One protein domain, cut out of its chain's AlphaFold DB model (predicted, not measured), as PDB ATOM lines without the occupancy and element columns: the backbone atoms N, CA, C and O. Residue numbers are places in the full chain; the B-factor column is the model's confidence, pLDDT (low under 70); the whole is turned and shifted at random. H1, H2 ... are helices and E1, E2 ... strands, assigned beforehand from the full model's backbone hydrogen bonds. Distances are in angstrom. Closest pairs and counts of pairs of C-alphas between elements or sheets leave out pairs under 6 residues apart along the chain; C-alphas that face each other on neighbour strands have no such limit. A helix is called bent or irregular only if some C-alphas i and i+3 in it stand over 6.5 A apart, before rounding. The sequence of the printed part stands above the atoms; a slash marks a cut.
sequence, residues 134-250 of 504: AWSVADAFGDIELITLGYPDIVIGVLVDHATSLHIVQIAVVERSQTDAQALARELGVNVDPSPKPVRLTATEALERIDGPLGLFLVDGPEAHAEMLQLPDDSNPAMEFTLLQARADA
ATOM      1  N   ALA A 134      99.725 -24.556 127.976       97.00
ATOM      2  CA  ALA A 134      98.534 -24.440 128.801       97.00
ATOM      3  C   ALA A 134      97.636 -25.664 128.614       97.00
ATOM      4  O   ALA A 134      97.575 -26.249 127.521       97.00
ATOM      5  N   TRP A 135      96.971 -26.076 129.689       96.75
ATOM      6  CA  TRP A 135      96.077 -27.228 129.701       96.75
ATOM      7  C   TRP A 135      94.828 -26.945 130.520       96.75
ATOM      8  O   TRP A 135      94.867 -26.167 131.461       96.75
ATOM      9  N   SER A 136      93.744 -27.634 130.189       94.62
ATOM     10  CA  SER A 136      92.505 -27.632 130.957       94.62
ATOM     11  C   SER A 136      92.077 -29.059 131.285       94.62
ATOM     12  O   SER A 136      92.232 -29.977 130.471       94.62
ATOM     13  N   VAL A 137      91.544 -29.247 132.488       92.88
ATOM     14  CA  VAL A 137      90.767 -30.414 132.898       92.88
ATOM     15  C   VAL A 137      89.463 -29.900 133.483       92.88
ATOM     16  O   VAL A 137      89.454 -29.391 134.597       92.88
ATOM     17  N   ALA A 138      88.376 -30.074 132.743       89.44
ATOM     18  CA  ALA A 138      87.031 -29.839 133.241       89.44
ATOM     19  C   ALA A 138      86.386 -31.150 133.693       89.44
ATOM     20  O   ALA A 138      86.782 -32.237 133.246       89.44
ATOM     21  N   ASP A 139      85.384 -31.049 134.559       87.62
ATOM     22  CA  ASP A 139      84.505 -32.171 134.844       87.62
ATOM     23  C   ASP A 139      83.669 -32.508 133.595       87.62
ATOM     24  O   ASP A 139      83.755 -31.863 132.543       87.62
ATOM     25  N   ALA A 140      82.852 -33.559 133.676       82.94
ATOM     26  CA  ALA A 140      82.077 -33.987 132.518       82.94
ATOM     27  C   ALA A 140      81.109 -32.905 132.017       82.94
ATOM     28  O   ALA A 140      80.640 -33.035 130.891       82.94
ATOM     29  N   PHE A 141      80.796 -31.878 132.811       83.75
ATOM     30  CA  PHE A 141      79.785 -30.874 132.503       83.75
ATOM     31  C   PHE A 141      80.321 -29.449 132.311       83.75
ATOM     32  O   PHE A 141      79.596 -28.627 131.758       83.75
ATOM     33  N   GLY A 142      81.577 -29.185 132.669       83.31
ATOM     34  CA  GLY A 142      82.149 -27.841 132.706       83.31
ATOM     35  C   GLY A 142      81.719 -27.023 133.927       83.31
ATOM     36  O   GLY A 142      81.839 -25.806 133.885       83.31
ATOM     37  N   ASP A 143      81.197 -27.661 134.980       83.75
ATOM     38  CA  ASP A 143      80.853 -26.981 136.238       83.75
ATOM     39  C   ASP A 143      82.125 -26.599 137.007       83.75
ATOM     40  O   ASP A 143      82.179 -25.551 137.636       83.75
ATOM     41  N   ILE A 144      83.169 -27.427 136.925       86.88
ATOM     42  CA  ILE A 144      84.467 -27.171 137.555       86.88
ATOM     43  C   ILE A 144      85.558 -27.359 136.507       86.88
ATOM     44  O   ILE A 144      85.596 -28.392 135.829       86.88
ATOM     45  N   GLU A 145      86.474 -26.398 136.407       90.31
ATOM     46  CA  GLU A 145      87.604 -26.438 135.480       90.31
ATOM     47  C   GLU A 145      88.923 -26.139 136.197       90.31
ATOM     48  O   GLU A 145      89.069 -25.167 136.929       90.31
ATOM     49  N   LEU A 146      89.921 -26.995 135.983       92.81
ATOM     50  CA  LEU A 146      91.306 -26.734 136.348       92.81
ATOM     51  C   LEU A 146      92.076 -26.310 135.103       92.81
ATOM     52  O   LEU A 146      92.297 -27.124 134.203       92.81
ATOM     53  N   ILE A 147      92.580 -25.083 135.105       94.94
ATOM     54  CA  ILE A 147      93.446 -24.535 134.063       94.94
ATOM     55  C   ILE A 147      94.877 -24.545 134.590       94.94
ATOM     56  O   ILE A 147      95.138 -24.104 135.705       94.94
ATOM     57  N   THR A 148      95.832 -25.056 133.819       96.19
ATOM     58  CA  THR A 148      97.254 -24.982 134.164       96.19
ATOM     59  C   THR A 148      98.032 -24.204 133.119       96.19
ATOM     60  O   THR A 148      97.954 -24.498 131.928       96.19
ATOM     61  N   LEU A 149      98.818 -23.233 133.575       96.75
ATOM     62  CA  LEU A 149      99.710 -22.399 132.780       96.75
ATOM     63  C   LEU A 149     101.154 -22.775 133.099       96.75
ATOM     64  O   LEU A 149     101.590 -22.705 134.249       96.75
ATOM     65  N   GLY A 150     101.907 -23.202 132.096       95.50
ATOM     66  CA  GLY A 150     103.303 -23.574 132.229       95.50
ATOM     67  C   GLY A 150     104.236 -22.529 131.651       95.50
ATOM     68  O   GLY A 150     104.221 -22.251 130.453       95.50
ATOM     69  N   TYR A 151     105.107 -22.025 132.513       94.50
ATOM     70  CA  TYR A 151     106.195 -21.117 132.192       94.50
ATOM     71  C   TYR A 151     107.543 -21.841 132.384       94.50
ATOM     72  O   TYR A 151     107.605 -22.900 133.023       94.50
ATOM     73  N   PRO A 152     108.653 -21.300 131.850       92.81
ATOM     74  CA  PRO A 152     109.984 -21.890 132.002       92.81
ATOM     75  C   PRO A 152     110.433 -22.100 133.461       92.81
ATOM     76  O   PRO A 152     111.276 -22.956 133.739       92.81
ATOM     77  N   ASP A 153     109.910 -21.305 134.391       90.50
ATOM     78  CA  ASP A 153     110.282 -21.257 135.806       90.50
ATOM     79  C   ASP A 153     109.203 -21.818 136.742       90.50
ATOM     80  O   ASP A 153     109.539 -22.523 137.700       90.50
ATOM     81  N   ILE A 154     107.926 -21.574 136.447       92.81
ATOM     82  CA  ILE A 154     106.790 -21.987 137.280       92.81
ATOM     83  C   ILE A 154     105.674 -22.656 136.473       92.81
ATOM     84  O   ILE A 154     105.574 -22.528 135.257       92.81
ATOM     85  N   VAL A 155     104.807 -23.371 137.178       93.50
ATOM     86  CA  VAL A 155     103.495 -23.794 136.697       93.50
ATOM     87  C   VAL A 155     102.455 -23.217 137.645       93.50
ATOM     88  O   VAL A 155     102.588 -23.362 138.862       93.50
ATOM     89  N   ILE A 156     101.435 -22.576 137.086       93.94
ATOM     90  CA  ILE A 156     100.284 -22.051 137.818       93.94
ATOM     91  C   ILE A 156      99.094 -22.953 137.511       93.94
ATOM     92  O   ILE A 156      98.818 -23.213 136.347       93.94
ATOM     93  N   GLY A 157      98.421 -23.469 138.531       93.38
ATOM     94  CA  GLY A 157      97.128 -24.138 138.422       93.38
ATOM     95  C   GLY A 157      96.038 -23.243 138.993       93.38
ATOM     96  O   GLY A 157      96.191 -22.755 140.107       93.38
ATOM     97  N   VAL A 158      94.960 -23.047 138.246       93.00
ATOM     98  CA  VAL A 158      93.799 -22.228 138.605       93.00
ATOM     99  C   VAL A 158      92.580 -23.134 138.573       93.00
ATOM    100  O   VAL A 158      92.262 -23.699 137.529       93.00
ATOM    101  N   LEU A 159      91.944 -23.333 139.722       90.38
ATOM    102  CA  LEU A 159      90.692 -24.070 139.834       90.38
ATOM    103  C   LEU A 159      89.542 -23.067 139.851       90.38
ATOM    104  O   LEU A 159      89.474 -22.246 140.765       90.38
ATOM    105  N   VAL A 160      88.662 -23.169 138.865       87.25
ATOM    106  CA  VAL A 160      87.491 -22.314 138.679       87.25
ATOM    107  C   VAL A 160      86.230 -23.139 138.925       87.25
ATOM    108  O   VAL A 160      86.105 -24.257 138.415       87.25
ATOM    109  N   ASP A 161      85.314 -22.592 139.719       85.38
ATOM    110  CA  ASP A 161      83.951 -23.098 139.877       85.38
ATOM    111  C   ASP A 161      83.003 -22.227 139.051       85.38
ATOM    112  O   ASP A 161      82.713 -21.081 139.392       85.38
ATOM    113  N   HIS A 162      82.535 -22.774 137.935       80.50
ATOM    114  CA  HIS A 162      81.602 -22.095 137.047       80.50
ATOM    115  C   HIS A 162      80.140 -22.263 137.486       80.50
ATOM    116  O   HIS A 162      79.251 -21.738 136.813       80.50
ATOM    117  N   ALA A 163      79.858 -23.021 138.554       74.31
ATOM    118  CA  ALA A 163      78.498 -23.393 138.920       74.31
ATOM    119  C   ALA A 163      77.739 -22.316 139.683       74.31
ATOM    120  O   ALA A 163      76.563 -22.094 139.391       74.31
ATOM    121  N   THR A 164      78.379 -21.676 140.656       65.31
ATOM    122  CA  THR A 164      77.712 -20.708 141.532       65.31
ATOM    123  C   THR A 164      77.903 -19.276 141.055       65.31
ATOM    124  O   THR A 164      76.951 -18.505 141.090       65.31
ATOM    125  N   SER A 165      79.109 -18.918 140.603       61.66
ATOM    126  CA  SER A 165      79.460 -17.493 140.461       61.66
ATOM    127  C   SER A 165      80.850 -17.251 139.851       61.66
ATOM    128  O   SER A 165      81.480 -16.227 140.083       61.66
ATOM    129  N   LEU A 166      81.346 -18.190 139.036       63.97
ATOM    130  CA  LEU A 166      82.625 -18.057 138.322       63.97
ATOM    131  C   LEU A 166      83.890 -17.920 139.191       63.97
ATOM    132  O   LEU A 166      84.922 -17.439 138.723       63.97
ATOM    133  N   HIS A 167      83.881 -18.352 140.448       76.31
ATOM    134  CA  HIS A 167      85.000 -18.022 141.327       76.31
ATOM    135  C   HIS A 167      86.243 -18.878 141.114       76.31
ATOM    136  O   HIS A 167      86.199 -20.105 140.972       76.31
ATOM    137  N   ILE A 168      87.395 -18.218 141.234       83.94
ATOM    138  CA  ILE A 168      88.667 -18.890 141.480       83.94
ATOM    139  C   ILE A 168      88.646 -19.466 142.898       83.94
ATOM    140  O   ILE A 168      88.836 -18.770 143.898       83.94
ATOM    141  N   VAL A 169      88.468 -20.779 142.982       81.38
ATOM    142  CA  VAL A 169      88.454 -21.529 144.244       81.38
ATOM    143  C   VAL A 169      89.867 -21.707 144.784       81.38
ATOM    144  O   VAL A 169      90.101 -21.698 145.996       81.38
ATOM    145  N   GLN A 170      90.832 -21.917 143.887       84.56
ATOM    146  CA  GLN A 170      92.209 -22.184 144.271       84.56
ATOM    147  C   GLN A 170      93.193 -21.740 143.195       84.56
ATOM    148  O   GLN A 170      93.007 -22.010 142.011       84.56
ATOM    149  N   ILE A 171      94.309 -21.172 143.647       88.31
ATOM    150  CA  ILE A 171      95.499 -20.948 142.835       88.31
ATOM    151  C   ILE A 171      96.641 -21.752 143.455       88.31
ATOM    152  O   ILE A 171      96.838 -21.759 144.669       88.31
ATOM    153  N   ALA A 172      97.373 -22.487 142.626       87.88
ATOM    154  CA  ALA A 172      98.521 -23.279 143.033       87.88
ATOM    155  C   ALA A 172      99.721 -22.905 142.171       87.88
ATOM    156  O   ALA A 172      99.691 -23.083 140.956       87.88
ATOM    157  N   VAL A 173     100.801 -22.441 142.794       89.31
ATOM    158  CA  VAL A 173     102.048 -22.127 142.090       89.31
ATOM    159  C   VAL A 173     103.124 -23.114 142.511       89.31
ATOM    160  O   VAL A 173     103.428 -23.270 143.693       89.31
ATOM    161  N   VAL A 174     103.711 -23.797 141.533       89.12
ATOM    162  CA  VAL A 174     104.767 -24.791 141.744       89.12
ATOM    163  C   VAL A 174     105.938 -24.516 140.815       89.12
ATOM    164  O   VAL A 174     105.772 -24.028 139.702       89.12
ATOM    165  N   GLU A 175     107.153 -24.835 141.249       87.94
ATOM    166  CA  GLU A 175     108.325 -24.690 140.384       87.94
ATOM    167  C   GLU A 175     108.251 -25.677 139.210       87.94
ATOM    168  O   GLU A 175     108.039 -26.879 139.405       87.94
ATOM    169  N   ARG A 176     108.560 -25.213 137.994       87.88
ATOM    170  CA  ARG A 176     108.595 -26.044 136.773       87.88
ATOM    171  C   ARG A 176     109.587 -27.208 136.869       87.88
ATOM    172  O   ARG A 176     109.457 -28.223 136.194       87.88
ATOM    173  N   SER A 177     110.592 -27.091 137.740       84.25
ATOM    174  CA  SER A 177     111.545 -28.172 138.012       84.25
ATOM    175  C   SER A 177     110.916 -29.389 138.711       84.25
ATOM    176  O   SER A 177     111.499 -30.477 138.688       84.25
ATOM    177  N   GLN A 178     109.748 -29.206 139.333       80.31
ATOM    178  CA  GLN A 178     109.048 -30.216 140.124       80.31
ATOM    179  C   GLN A 178     107.954 -30.915 139.313       80.31
ATOM    180  O   GLN A 178     107.765 -32.121 139.471       80.31
ATOM    181  N   THR A 179     107.265 -30.184 138.433       87.69
ATOM    182  CA  THR A 179     106.197 -30.712 137.577       87.69
ATOM    183  C   THR A 179     106.036 -29.867 136.310       87.69
ATOM    184  O   THR A 179     106.408 -28.695 136.287       87.69
ATOM    185  N   ASP A 180     105.482 -30.463 135.256       92.75
ATOM    186  CA  ASP A 180     105.031 -29.734 134.067       92.75
ATOM    187  C   ASP A 180     103.516 -29.465 134.134       92.75
ATOM    188  O   ASP A 180     102.801 -30.052 134.949       92.75
ATOM    189  N   ALA A 181     103.013 -28.564 133.289       88.44
ATOM    190  CA  ALA A 181     101.615 -28.133 133.328       88.44
ATOM    191  C   ALA A 181     100.638 -29.280 133.050       88.44
ATOM    192  O   ALA A 181      99.585 -29.362 133.684       88.44
ATOM    193  N   GLN A 182     100.998 -30.214 132.164       92.44
ATOM    194  CA  GLN A 182     100.161 -31.375 131.876       92.44
ATOM    195  C   GLN A 182     100.136 -32.350 133.059       92.44
ATOM    196  O   GLN A 182      99.097 -32.935 133.366       92.44
ATOM    197  N   ALA A 183     101.281 -32.571 133.701       89.25
ATOM    198  CA  ALA A 183     101.410 -33.426 134.866       89.25
ATOM    199  C   ALA A 183     100.634 -32.850 136.052       89.25
ATOM    200  O   ALA A 183      99.871 -33.596 136.660       89.25
ATOM    201  N   LEU A 184     100.737 -31.540 136.307       87.75
ATOM    202  CA  LEU A 184      99.934 -30.857 137.323       87.75
ATOM    203  C   LEU A 184      98.434 -30.957 137.015       87.75
ATOM    204  O   LEU A 184      97.656 -31.306 137.899       87.75
ATOM    205  N   ALA A 185      98.035 -30.760 135.753       86.06
ATOM    206  CA  ALA A 185      96.646 -30.926 135.329       86.06
ATOM    207  C   ALA A 185      96.139 -32.355 135.578       86.06
ATOM    208  O   ALA A 185      95.013 -32.545 136.019       86.06
ATOM    209  N   ARG A 186      96.964 -33.387 135.350       87.44
ATOM    210  CA  ARG A 186      96.594 -34.774 135.688       87.44
ATOM    211  C   ARG A 186      96.557 -35.029 137.187       87.44
ATOM    212  O   ARG A 186      95.744 -35.835 137.618       87.44
ATOM    213  N   GLU A 187      97.470 -34.436 137.947       85.44
ATOM    214  CA  GLU A 187      97.595 -34.655 139.387       85.44
ATOM    215  C   GLU A 187      96.441 -34.016 140.148       85.44
ATOM    216  O   GLU A 187      95.785 -34.700 140.923       85.44
ATOM    217  N   LEU A 188      96.179 -32.731 139.908       83.50
ATOM    218  CA  LEU A 188      95.110 -31.992 140.575       83.50
ATOM    219  C   LEU A 188      93.752 -32.239 139.915       83.50
ATOM    220  O   LEU A 188      92.734 -32.262 140.602       83.50
ATOM    221  N   GLY A 189      93.735 -32.513 138.608       76.62
ATOM    222  CA  GLY A 189      92.513 -32.787 137.860       76.62
ATOM    223  C   GLY A 189      91.773 -34.040 138.317       76.62
ATOM    224  O   GLY A 189      90.599 -34.161 138.004       76.62
ATOM    225  N   VAL A 190      92.384 -34.938 139.107       74.25
ATOM    226  CA  VAL A 190      91.654 -36.060 139.740       74.25
ATOM    227  C   VAL A 190      90.571 -35.602 140.716       74.25
ATOM    228  O   VAL A 190      89.647 -36.364 140.995       74.25
ATOM    229  N   ASN A 191      90.700 -34.385 141.254       78.44
ATOM    230  CA  ASN A 191      89.690 -33.770 142.112       78.44
ATOM    231  C   ASN A 191      88.507 -33.220 141.301       78.44
ATOM    232  O   ASN A 191      87.462 -32.953 141.882       78.44
ATOM    233  N   VAL A 192      88.679 -33.075 139.983       79.00
ATOM    234  CA  VAL A 192      87.677 -32.575 139.035       79.00
ATOM    235  C   VAL A 192      87.029 -33.745 138.281       79.00
ATOM    236  O   VAL A 192      85.820 -33.940 138.338       79.00
ATOM    237  N   ASP A 193      87.839 -34.592 137.641       78.44
ATOM    238  CA  ASP A 193      87.427 -35.826 136.962       78.44
ATOM    239  C   ASP A 193      88.287 -36.997 137.478       78.44
ATOM    240  O   ASP A 193      89.514 -36.929 137.399       78.44
ATOM    241  N   PRO A 194      87.705 -38.117 137.955       78.88
ATOM    242  CA  PRO A 194      88.467 -39.272 138.447       78.88
ATOM    243  C   PRO A 194      89.390 -39.934 137.400       78.88
ATOM    244  O   PRO A 194      90.264 -40.730 137.755       78.88
ATOM    245  N   SER A 195      89.200 -39.651 136.113       82.56
ATOM    246  CA  SER A 195      90.038 -40.079 134.993       82.56
ATOM    247  C   SER A 195      90.335 -38.887 134.067       82.56
ATOM    248  O   SER A 195      89.921 -38.902 132.898       82.56
ATOM    249  N   PRO A 196      91.121 -37.902 134.534       82.12
ATOM    250  CA  PRO A 196      91.256 -36.619 133.866       82.12
ATOM    251  C   PRO A 196      91.898 -36.784 132.487       82.12
ATOM    252  O   PRO A 196      92.886 -37.512 132.305       82.12
ATOM    253  N   LYS A 197      91.351 -36.077 131.498       87.75
ATOM    254  CA  LYS A 197      91.870 -36.025 130.125       87.75
ATOM    255  C   LYS A 197      92.246 -34.582 129.785       87.75
ATOM    256  O   LYS A 197      91.434 -33.896 129.172       87.75
ATOM    257  N   PRO A 198      93.464 -34.127 130.146       91.38
ATOM    258  CA  PRO A 198      93.867 -32.754 129.891       91.38
ATOM    259  C   PRO A 198      93.776 -32.395 128.410       91.38
ATOM    260  O   PRO A 198      94.368 -33.072 127.559       91.38
ATOM    261  N   VAL A 199      93.062 -31.316 128.126       93.75
ATOM    262  CA  VAL A 199      92.952 -30.693 126.810       93.75
ATOM    263  C   VAL A 199      93.999 -29.594 126.730       93.75
ATOM    264  O   VAL A 199      94.189 -28.851 127.683       93.75
ATOM    265  N   ARG A 200      94.734 -29.521 125.619       96.00
ATOM    266  CA  ARG A 200      95.719 -28.454 125.421       96.00
ATOM    267  C   ARG A 200      95.005 -27.180 124.990       96.00
ATOM    268  O   ARG A 200      94.156 -27.267 124.107       96.00
ATOM    269  N   LEU A 201      95.416 -26.050 125.549       94.00
ATOM    270  CA  LEU A 201      94.910 -24.722 125.215       94.00
ATOM    271  C   LEU A 201      95.962 -23.902 124.456       94.00
ATOM    272  O   LEU A 201      97.173 -24.132 124.586       94.00
ATOM    273  N   THR A 202      95.493 -22.951 123.655       93.00
ATOM    274  CA  THR A 202      96.270 -21.792 123.192       93.00
ATOM    275  C   THR A 202      96.370 -20.720 124.289       93.00
ATOM    276  O   THR A 202      95.764 -20.862 125.347       93.00
ATOM    277  N   ALA A 203      97.165 -19.666 124.065       92.44
ATOM    278  CA  ALA A 203      97.272 -18.548 125.008       92.44
ATOM    279  C   ALA A 203      95.954 -17.766 125.105       92.44
ATOM    280  O   ALA A 203      95.483 -17.543 126.214       92.44
ATOM    281  N   THR A 204      95.329 -17.461 123.960       90.50
ATOM    282  CA  THR A 204      93.995 -16.849 123.889       90.50
ATOM    283  C   THR A 204      92.984 -17.697 124.643       90.50
ATOM    284  O   THR A 204      92.436 -17.226 125.622       90.50
ATOM    285  N   GLU A 205      92.866 -18.989 124.311       89.56
ATOM    286  CA  GLU A 205      91.961 -19.929 124.996       89.56
ATOM    287  C   GLU A 205      92.183 -20.009 126.518       89.56
ATOM    288  O   GLU A 205      91.252 -20.293 127.269       89.56
ATOM    289  N   ALA A 206      93.421 -19.843 126.983       92.12
ATOM    290  CA  ALA A 206      93.720 -19.822 128.407       92.12
ATOM    291  C   ALA A 206      93.281 -18.505 129.061       92.12
ATOM    292  O   ALA A 206      92.748 -18.555 130.165       92.12
ATOM    293  N   LEU A 207      93.464 -17.368 128.379       90.19
ATOM    294  CA  LEU A 207      92.989 -16.068 128.845       90.19
ATOM    295  C   LEU A 207      91.460 -16.044 128.945       90.19
ATOM    296  O   LEU A 207      90.958 -15.726 130.013       90.19
ATOM    297  N   GLU A 208      90.721 -16.502 127.924       85.44
ATOM    298  CA  GLU A 208      89.237 -16.497 127.952       85.44
ATOM    299  C   GLU A 208      88.659 -17.281 129.137       85.44
ATOM    300  O   GLU A 208      87.570 -16.981 129.612       85.44
ATOM    301  N   ARG A 209      89.386 -18.288 129.631       86.50
ATOM    302  CA  ARG A 209      88.957 -19.105 130.775       86.50
ATOM    303  C   ARG A 209      89.349 -18.535 132.134       86.50
ATOM    304  O   ARG A 209      88.877 -19.047 133.143       86.50
ATOM    305  N   ILE A 210      90.268 -17.574 132.180       88.44
ATOM    306  CA  ILE A 210      90.821 -17.022 133.426       88.44
ATOM    307  C   ILE A 210      90.323 -15.601 133.662       88.44
ATOM    308  O   ILE A 210      90.077 -15.263 134.811       88.44
ATOM    309  N   ASP A 211      90.167 -14.808 132.605       85.69
ATOM    310  CA  ASP A 211      89.906 -13.370 132.672       85.69
ATOM    311  C   ASP A 211      88.635 -13.037 133.469       85.69
ATOM    312  O   ASP A 211      88.718 -12.410 134.522       85.69
ATOM    313  N   GLY A 212      87.484 -13.590 133.065       80.25
ATOM    314  CA  GLY A 212      86.220 -13.427 133.795       80.25
ATOM    315  C   GLY A 212      86.299 -13.862 135.270       80.25
ATOM    316  O   GLY A 212      86.007 -13.055 136.155       80.25
ATOM    317  N   PRO A 213      86.743 -15.101 135.575       83.94
ATOM    318  CA  PRO A 213      86.944 -15.551 136.955       83.94
ATOM    319  C   PRO A 213      87.878 -14.669 137.785       83.94
ATOM    320  O   PRO A 213      87.687 -14.519 138.991       83.94
ATOM    321  N   LEU A 214      88.924 -14.128 137.160       84.69
ATOM    322  CA  LEU A 214      89.910 -13.293 137.823       84.69
ATOM    323  C   LEU A 214      89.353 -11.900 138.122       84.69
ATOM    324  O   LEU A 214      89.582 -11.412 139.224       84.69
ATOM    325  N   GLY A 215      88.576 -11.321 137.202       80.50
ATOM    326  CA  GLY A 215      87.839 -10.077 137.427       80.50
ATOM    327  C   GLY A 215      86.874 -10.187 138.610       80.50
ATOM    328  O   GLY A 215      86.932  -9.381 139.535       80.50
ATOM    329  N   LEU A 216      86.058 -11.244 138.657       75.38
ATOM    330  CA  LEU A 216      85.116 -11.467 139.766       75.38
ATOM    331  C   LEU A 216      85.813 -11.750 141.099       75.38
ATOM    332  O   LEU A 216      85.365 -11.296 142.150       75.38
ATOM    333  N   PHE A 217      86.943 -12.464 141.077       79.12
ATOM    334  CA  PHE A 217      87.729 -12.728 142.284       79.12
ATOM    335  C   PHE A 217      88.204 -11.444 142.981       79.12
ATOM    336  O   PHE A 217      88.525 -11.483 144.166       79.12
ATOM    337  N   LEU A 218      88.272 -10.319 142.275       73.56
ATOM    338  CA  LEU A 218      88.716  -9.054 142.852       73.56
ATOM    339  C   LEU A 218      87.633  -8.328 143.601       73.56
ATOM    340  O   LEU A 218      87.832  -7.961 144.761       73.56
ATOM    341  N   VAL A 219      86.506  -8.178 142.915       72.44
ATOM    342  CA  VAL A 219      85.331  -7.484 143.420       72.44
ATOM    343  C   VAL A 219      84.826  -8.209 144.663       72.44
ATOM    344  O   VAL A 219      84.688  -7.617 145.732       72.44
ATOM    345  N   ASP A 220      84.662  -9.528 144.560       69.69
ATOM    346  CA  ASP A 220      84.039 -10.315 145.625       69.69
ATOM    347  C   ASP A 220      85.058 -10.885 146.621       69.69
ATOM    348  O   ASP A 220      84.709 -11.335 147.722       69.69
ATOM    349  N   GLY A 221      86.342 -10.880 146.253       68.44
ATOM    350  CA  GLY A 221      87.344 -11.681 146.936       68.44
ATOM    351  C   GLY A 221      87.072 -13.184 146.793       68.44
ATOM    352  O   GLY A 221      86.212 -13.633 146.034       68.44
ATOM    353  N   PRO A 222      87.787 -14.031 147.552       67.69
ATOM    354  CA  PRO A 222      87.354 -15.406 147.731       67.69
ATOM    355  C   PRO A 222      86.015 -15.397 148.479       67.69
ATOM    356  O   PRO A 222      85.973 -14.933 149.624       67.69
ATOM    357  N   GLU A 223      84.953 -15.939 147.872       55.69
ATOM    358  CA  GLU A 223      83.628 -16.007 148.496       55.69
ATOM    359  C   GLU A 223      83.721 -16.480 149.951       55.69
ATOM    360  O   GLU A 223      84.301 -17.524 150.287       55.69
ATOM    361  N   ALA A 224      83.090 -15.717 150.842       42.34
ATOM    362  CA  ALA A 224      82.906 -16.075 152.235       42.34
ATOM    363  C   ALA A 224      81.867 -17.204 152.391       42.34
ATOM    364  O   ALA A 224      80.939 -17.106 153.193       42.34
ATOM    365  N   HIS A 225      82.035 -18.336 151.705       42.28
ATOM    366  CA  HIS A 225      81.406 -19.580 152.125       42.28
ATOM    367  C   HIS A 225      82.106 -20.058 153.401       42.28
ATOM    368  O   HIS A 225      83.047 -20.854 153.395       42.28
ATOM    369  N   ALA A 226      81.612 -19.549 154.533       36.56
ATOM    370  CA  ALA A 226      82.060 -19.839 155.895       36.56
ATOM    371  C   ALA A 226      82.146 -21.347 156.234       36.56
ATOM    372  O   ALA A 226      82.707 -21.714 157.267       36.56
ATOM    373  N   GLU A 227      81.621 -22.223 155.373       38.56
ATOM    374  CA  GLU A 227      81.639 -23.676 155.526       38.56
ATOM    375  C   GLU A 227      82.754 -24.395 154.736       38.56
ATOM    376  O   GLU A 227      83.108 -25.517 155.106       38.56
ATOM    377  N   MET A 228      83.383 -23.770 153.728       38.34
ATOM    378  CA  MET A 228      84.444 -24.411 152.923       38.34
ATOM    379  C   MET A 228      85.870 -24.163 153.439       38.34
ATOM    380  O   MET A 228      86.771 -24.965 153.186       38.34
ATOM    381  N   LEU A 229      86.096 -23.128 154.254       39.34
ATOM    382  CA  LEU A 229      87.423 -22.814 154.796       39.34
ATOM    383  C   LEU A 229      87.729 -23.573 156.101       39.34
ATOM    384  O   LEU A 229      87.967 -22.995 157.160       39.34
ATOM    385  N   GLN A 230      87.811 -24.901 155.994       39.59
ATOM    386  CA  GLN A 230      88.797 -25.687 156.755       39.59
ATOM    387  C   GLN A 230      90.030 -25.978 155.885       39.59
ATOM    388  O   GLN A 230      90.627 -27.052 155.979       39.59
ATOM    389  N   LEU A 231      90.410 -25.034 155.019       41.78
ATOM    390  CA  LEU A 231      91.697 -25.098 154.344       41.78
ATOM    391  C   LEU A 231      92.814 -24.939 155.389       41.78
ATOM    392  O   LEU A 231      92.664 -24.171 156.347       41.78
ATOM    393  N   PRO A 232      93.924 -25.682 155.263       43.91
ATOM    394  CA  PRO A 232      95.107 -25.399 156.058       43.91
ATOM    395  C   PRO A 232      95.578 -23.956 155.766       43.91
ATOM    396  O   PRO A 232      95.350 -23.427 154.681       43.91
ATOM    397  N   ASP A 233      96.168 -23.287 156.766       48.59
ATOM    398  CA  ASP A 233      96.505 -21.843 156.760       48.59
ATOM    399  C   ASP A 233      97.369 -21.373 155.560       48.59
ATOM    400  O   ASP A 233      97.593 -20.173 155.396       48.59
ATOM    401  N   ASP A 234      97.887 -22.299 154.754       51.28
ATOM    402  CA  ASP A 234      98.876 -22.127 153.695       51.28
ATOM    403  C   ASP A 234      98.337 -22.184 152.249       51.28
ATOM    404  O   ASP A 234      99.133 -22.010 151.333       51.28
ATOM    405  N   SER A 235      97.030 -22.361 152.014       54.78
ATOM    406  CA  SER A 235      96.444 -22.396 150.655       54.78
ATOM    407  C   SER A 235      95.319 -21.371 150.462       54.78
ATOM    408  O   SER A 235      94.158 -21.741 150.289       54.78
ATOM    409  N   ASN A 236      95.637 -20.078 150.554       66.62
ATOM    410  CA  ASN A 236      94.668 -19.013 150.287       66.62
ATOM    411  C   ASN A 236      94.928 -18.425 148.889       66.62
ATOM    412  O   ASN A 236      95.982 -17.813 148.745       66.62
ATOM    413  N   PRO A 237      93.986 -18.529 147.925       72.88
ATOM    414  CA  PRO A 237      94.174 -18.031 146.554       72.88
ATOM    415  C   PRO A 237      94.516 -16.537 146.492       72.88
ATOM    416  O   PRO A 237      95.185 -16.095 145.559       72.88
ATOM    417  N   ALA A 238      94.150 -15.771 147.526       75.12
ATOM    418  CA  ALA A 238      94.539 -14.376 147.671       75.12
ATOM    419  C   ALA A 238      96.062 -14.179 147.592       75.12
ATOM    420  O   ALA A 238      96.519 -13.127 147.184       75.12
ATOM    421  N   MET A 239      96.877 -15.156 147.993       80.19
ATOM    422  CA  MET A 239      98.333 -14.993 148.055       80.19
ATOM    423  C   MET A 239      99.007 -15.089 146.680       80.19
ATOM    424  O   MET A 239     100.140 -14.630 146.525       80.19
ATOM    425  N   GLU A 240      98.336 -15.683 145.694       87.50
ATOM    426  CA  GLU A 240      98.900 -15.964 144.376       87.50
ATOM    427  C   GLU A 240      98.166 -15.253 143.228       87.50
ATOM    428  O   GLU A 240      98.716 -15.201 142.125       87.50
ATOM    429  N   PHE A 241      96.978 -14.677 143.451       88.69
ATOM    430  CA  PHE A 241      96.175 -14.104 142.360       88.69
ATOM    431  C   PHE A 241      96.874 -12.956 141.628       88.69
ATOM    432  O   PHE A 241      96.787 -12.875 140.414       88.69
ATOM    433  N   THR A 242      97.655 -12.118 142.309       89.19
ATOM    434  CA  THR A 242      98.351 -11.001 141.645       89.19
ATOM    435  C   THR A 242      99.469 -11.484 140.726       89.19
ATOM    436  O   THR A 242      99.857 -10.791 139.786       89.19
ATOM    437  N   LEU A 243     100.045 -12.658 141.027       91.88
ATOM    438  CA  LEU A 243     100.972 -13.325 140.121       91.88
ATOM    439  C   LEU A 243     100.204 -13.932 138.951       91.88
ATOM    440  O   LEU A 243     100.699 -13.864 137.834       91.88
ATOM    441  N   LEU A 244      99.025 -14.513 139.189       92.75
ATOM    442  CA  LEU A 244      98.154 -14.970 138.109       92.75
ATOM    443  C   LEU A 244      97.772 -13.810 137.176       92.75
ATOM    444  O   LEU A 244      97.978 -13.962 135.980       92.75
ATOM    445  N   GLN A 245      97.345 -12.658 137.703       90.38
ATOM    446  CA  GLN A 245      97.022 -11.443 136.941       90.38
ATOM    447  C   GLN A 245      98.168 -11.029 136.028       90.38
ATOM    448  O   GLN A 245      98.046 -11.113 134.814       90.38
ATOM    449  N   ALA A 246      99.349 -10.762 136.589       89.50
ATOM    450  CA  ALA A 246     100.502 -10.351 135.785       89.50
ATOM    451  C   ALA A 246     100.949 -11.399 134.747       89.50
ATOM    452  O   ALA A 246     101.725 -11.097 133.837       89.50
ATOM    453  N   ARG A 247     100.528 -12.658 134.905       91.50
ATOM    454  CA  ARG A 247     100.779 -13.736 133.946       91.50
ATOM    455  C   ARG A 247      99.673 -13.862 132.908       91.50
ATOM    456  O   ARG A 247     100.013 -14.238 131.788       91.50
ATOM    457  N   ALA A 248      98.430 -13.550 133.269       89.38
ATOM    458  CA  ALA A 248      97.266 -13.459 132.396       89.38
ATOM    459  C   ALA A 248      97.402 -12.270 131.433       89.38
ATOM    460  O   ALA A 248      97.344 -12.486 130.226       89.38
ATOM    461  N   ASP A 249      97.763 -11.085 131.939       85.56
ATOM    462  CA  ASP A 249      97.999  -9.864 131.141       85.56
ATOM    463  C   ASP A 249      99.070 -10.073 130.059       85.56
ATOM    464  O   ASP A 249      99.085  -9.432 129.015       85.56
ATOM    465  N   ALA A 250     100.006 -10.994 130.307       87.12
ATOM    466  CA  ALA A 250     101.096 -11.311 129.394       87.12
ATOM    467  C   ALA A 250     100.765 -12.438 128.392       87.12
ATOM    468  O   ALA A 250     101.653 -12.848 127.634       87.12
TER     469      ALA A 250
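What this domain is: This is residues 134 to 250 of the 504 residues of an uncharacterized protein of Kutzneria buriramensis (UniProt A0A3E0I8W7). A twisted sheet of five antiparallel strands forms the middle layer, with H1 running along one face and three shorter helices, H2, H3 and H4, over the other. Residues 229 to 234, in the long link between H3 and H4, stick out from this body. The printed part has 117 residues, with four named helices and five named strands along the chain as E1 E2 E3 E4 H1 E5 H2 H3 H4; the sheet's order is E4 E3 E2 E1 E5, and the class is mixed, helices and strands. The whole is compact, with a radius of gyration of the C-alphas of 13.2 A and spans of 34 by 30 by 28 A.

Where its parts are: In the sheet, E4 takes residues 167 to 175 and is 24.3 A long, E3 residues 154 to 161 and 23.0 A, E2 residues 144 to 150 and 19.9 A, and E1 residues 134 to 138 and 13.5 A, beginning at C-alpha 134 at (98.534, -24.440, 128.801). The short E5 is residues 199 to 201. H1, residues 181 to 191, is 15.8 A long; it is neither bent nor irregular, but only just: C-alphas 187 and 190 are 6.1 A apart. H2 is residues 203 to 208, H3 residues 211 to 219 and 13.1 A long, and H4 residues 241 to 248, ending at C-alpha 248 at (97.266, -13.459, 132.396).

How they stand to each other: E1 to E4 form a meander, each strand the antiparallel neighbour of the one before, with N 147 and O 158 2.8 A apart between E2 and E3, N 157 and O 172 2.8 A between E3 and E4, and N 137 and O 146 2.8 A between E1 and E2. Edge strand E5 is antiparallel to E1, with N 136 and O 199 2.8 A apart. The domain has three layers, helices on both faces of the sheet: H1 lies over E2 at a height over the sheet of 7.5 A, along the strands, its closest C-alphas to E2 being Gly 150 and Ala 181, 5.0 A. On the opposite face, H2 lies over E1, along the strands, and H3 over E4, across them. H4, across the strands, lies over E3. H3 and H4, a helical hairpin, only just touch, with 3 pairs of C-alphas within 8 A, the closest Asp 211 and Ala 248 at 7.4 A, at a shallow tilt of 28 degrees, opposite ways. Every O i to N i+4 pair is within hydrogen-bond range in H2 and H4, but 5 of 7 in H1 and 4 of 5 in H3.

The domain as a whole: The C-alphas of Pro 152 and Glu 227, the two farthest apart, are 36.9 A apart. The printed part has no cut, and its one long link is H3 to H4, 21 residues. Confidence is under 70 at residues 164 to 166 and 220 to 236.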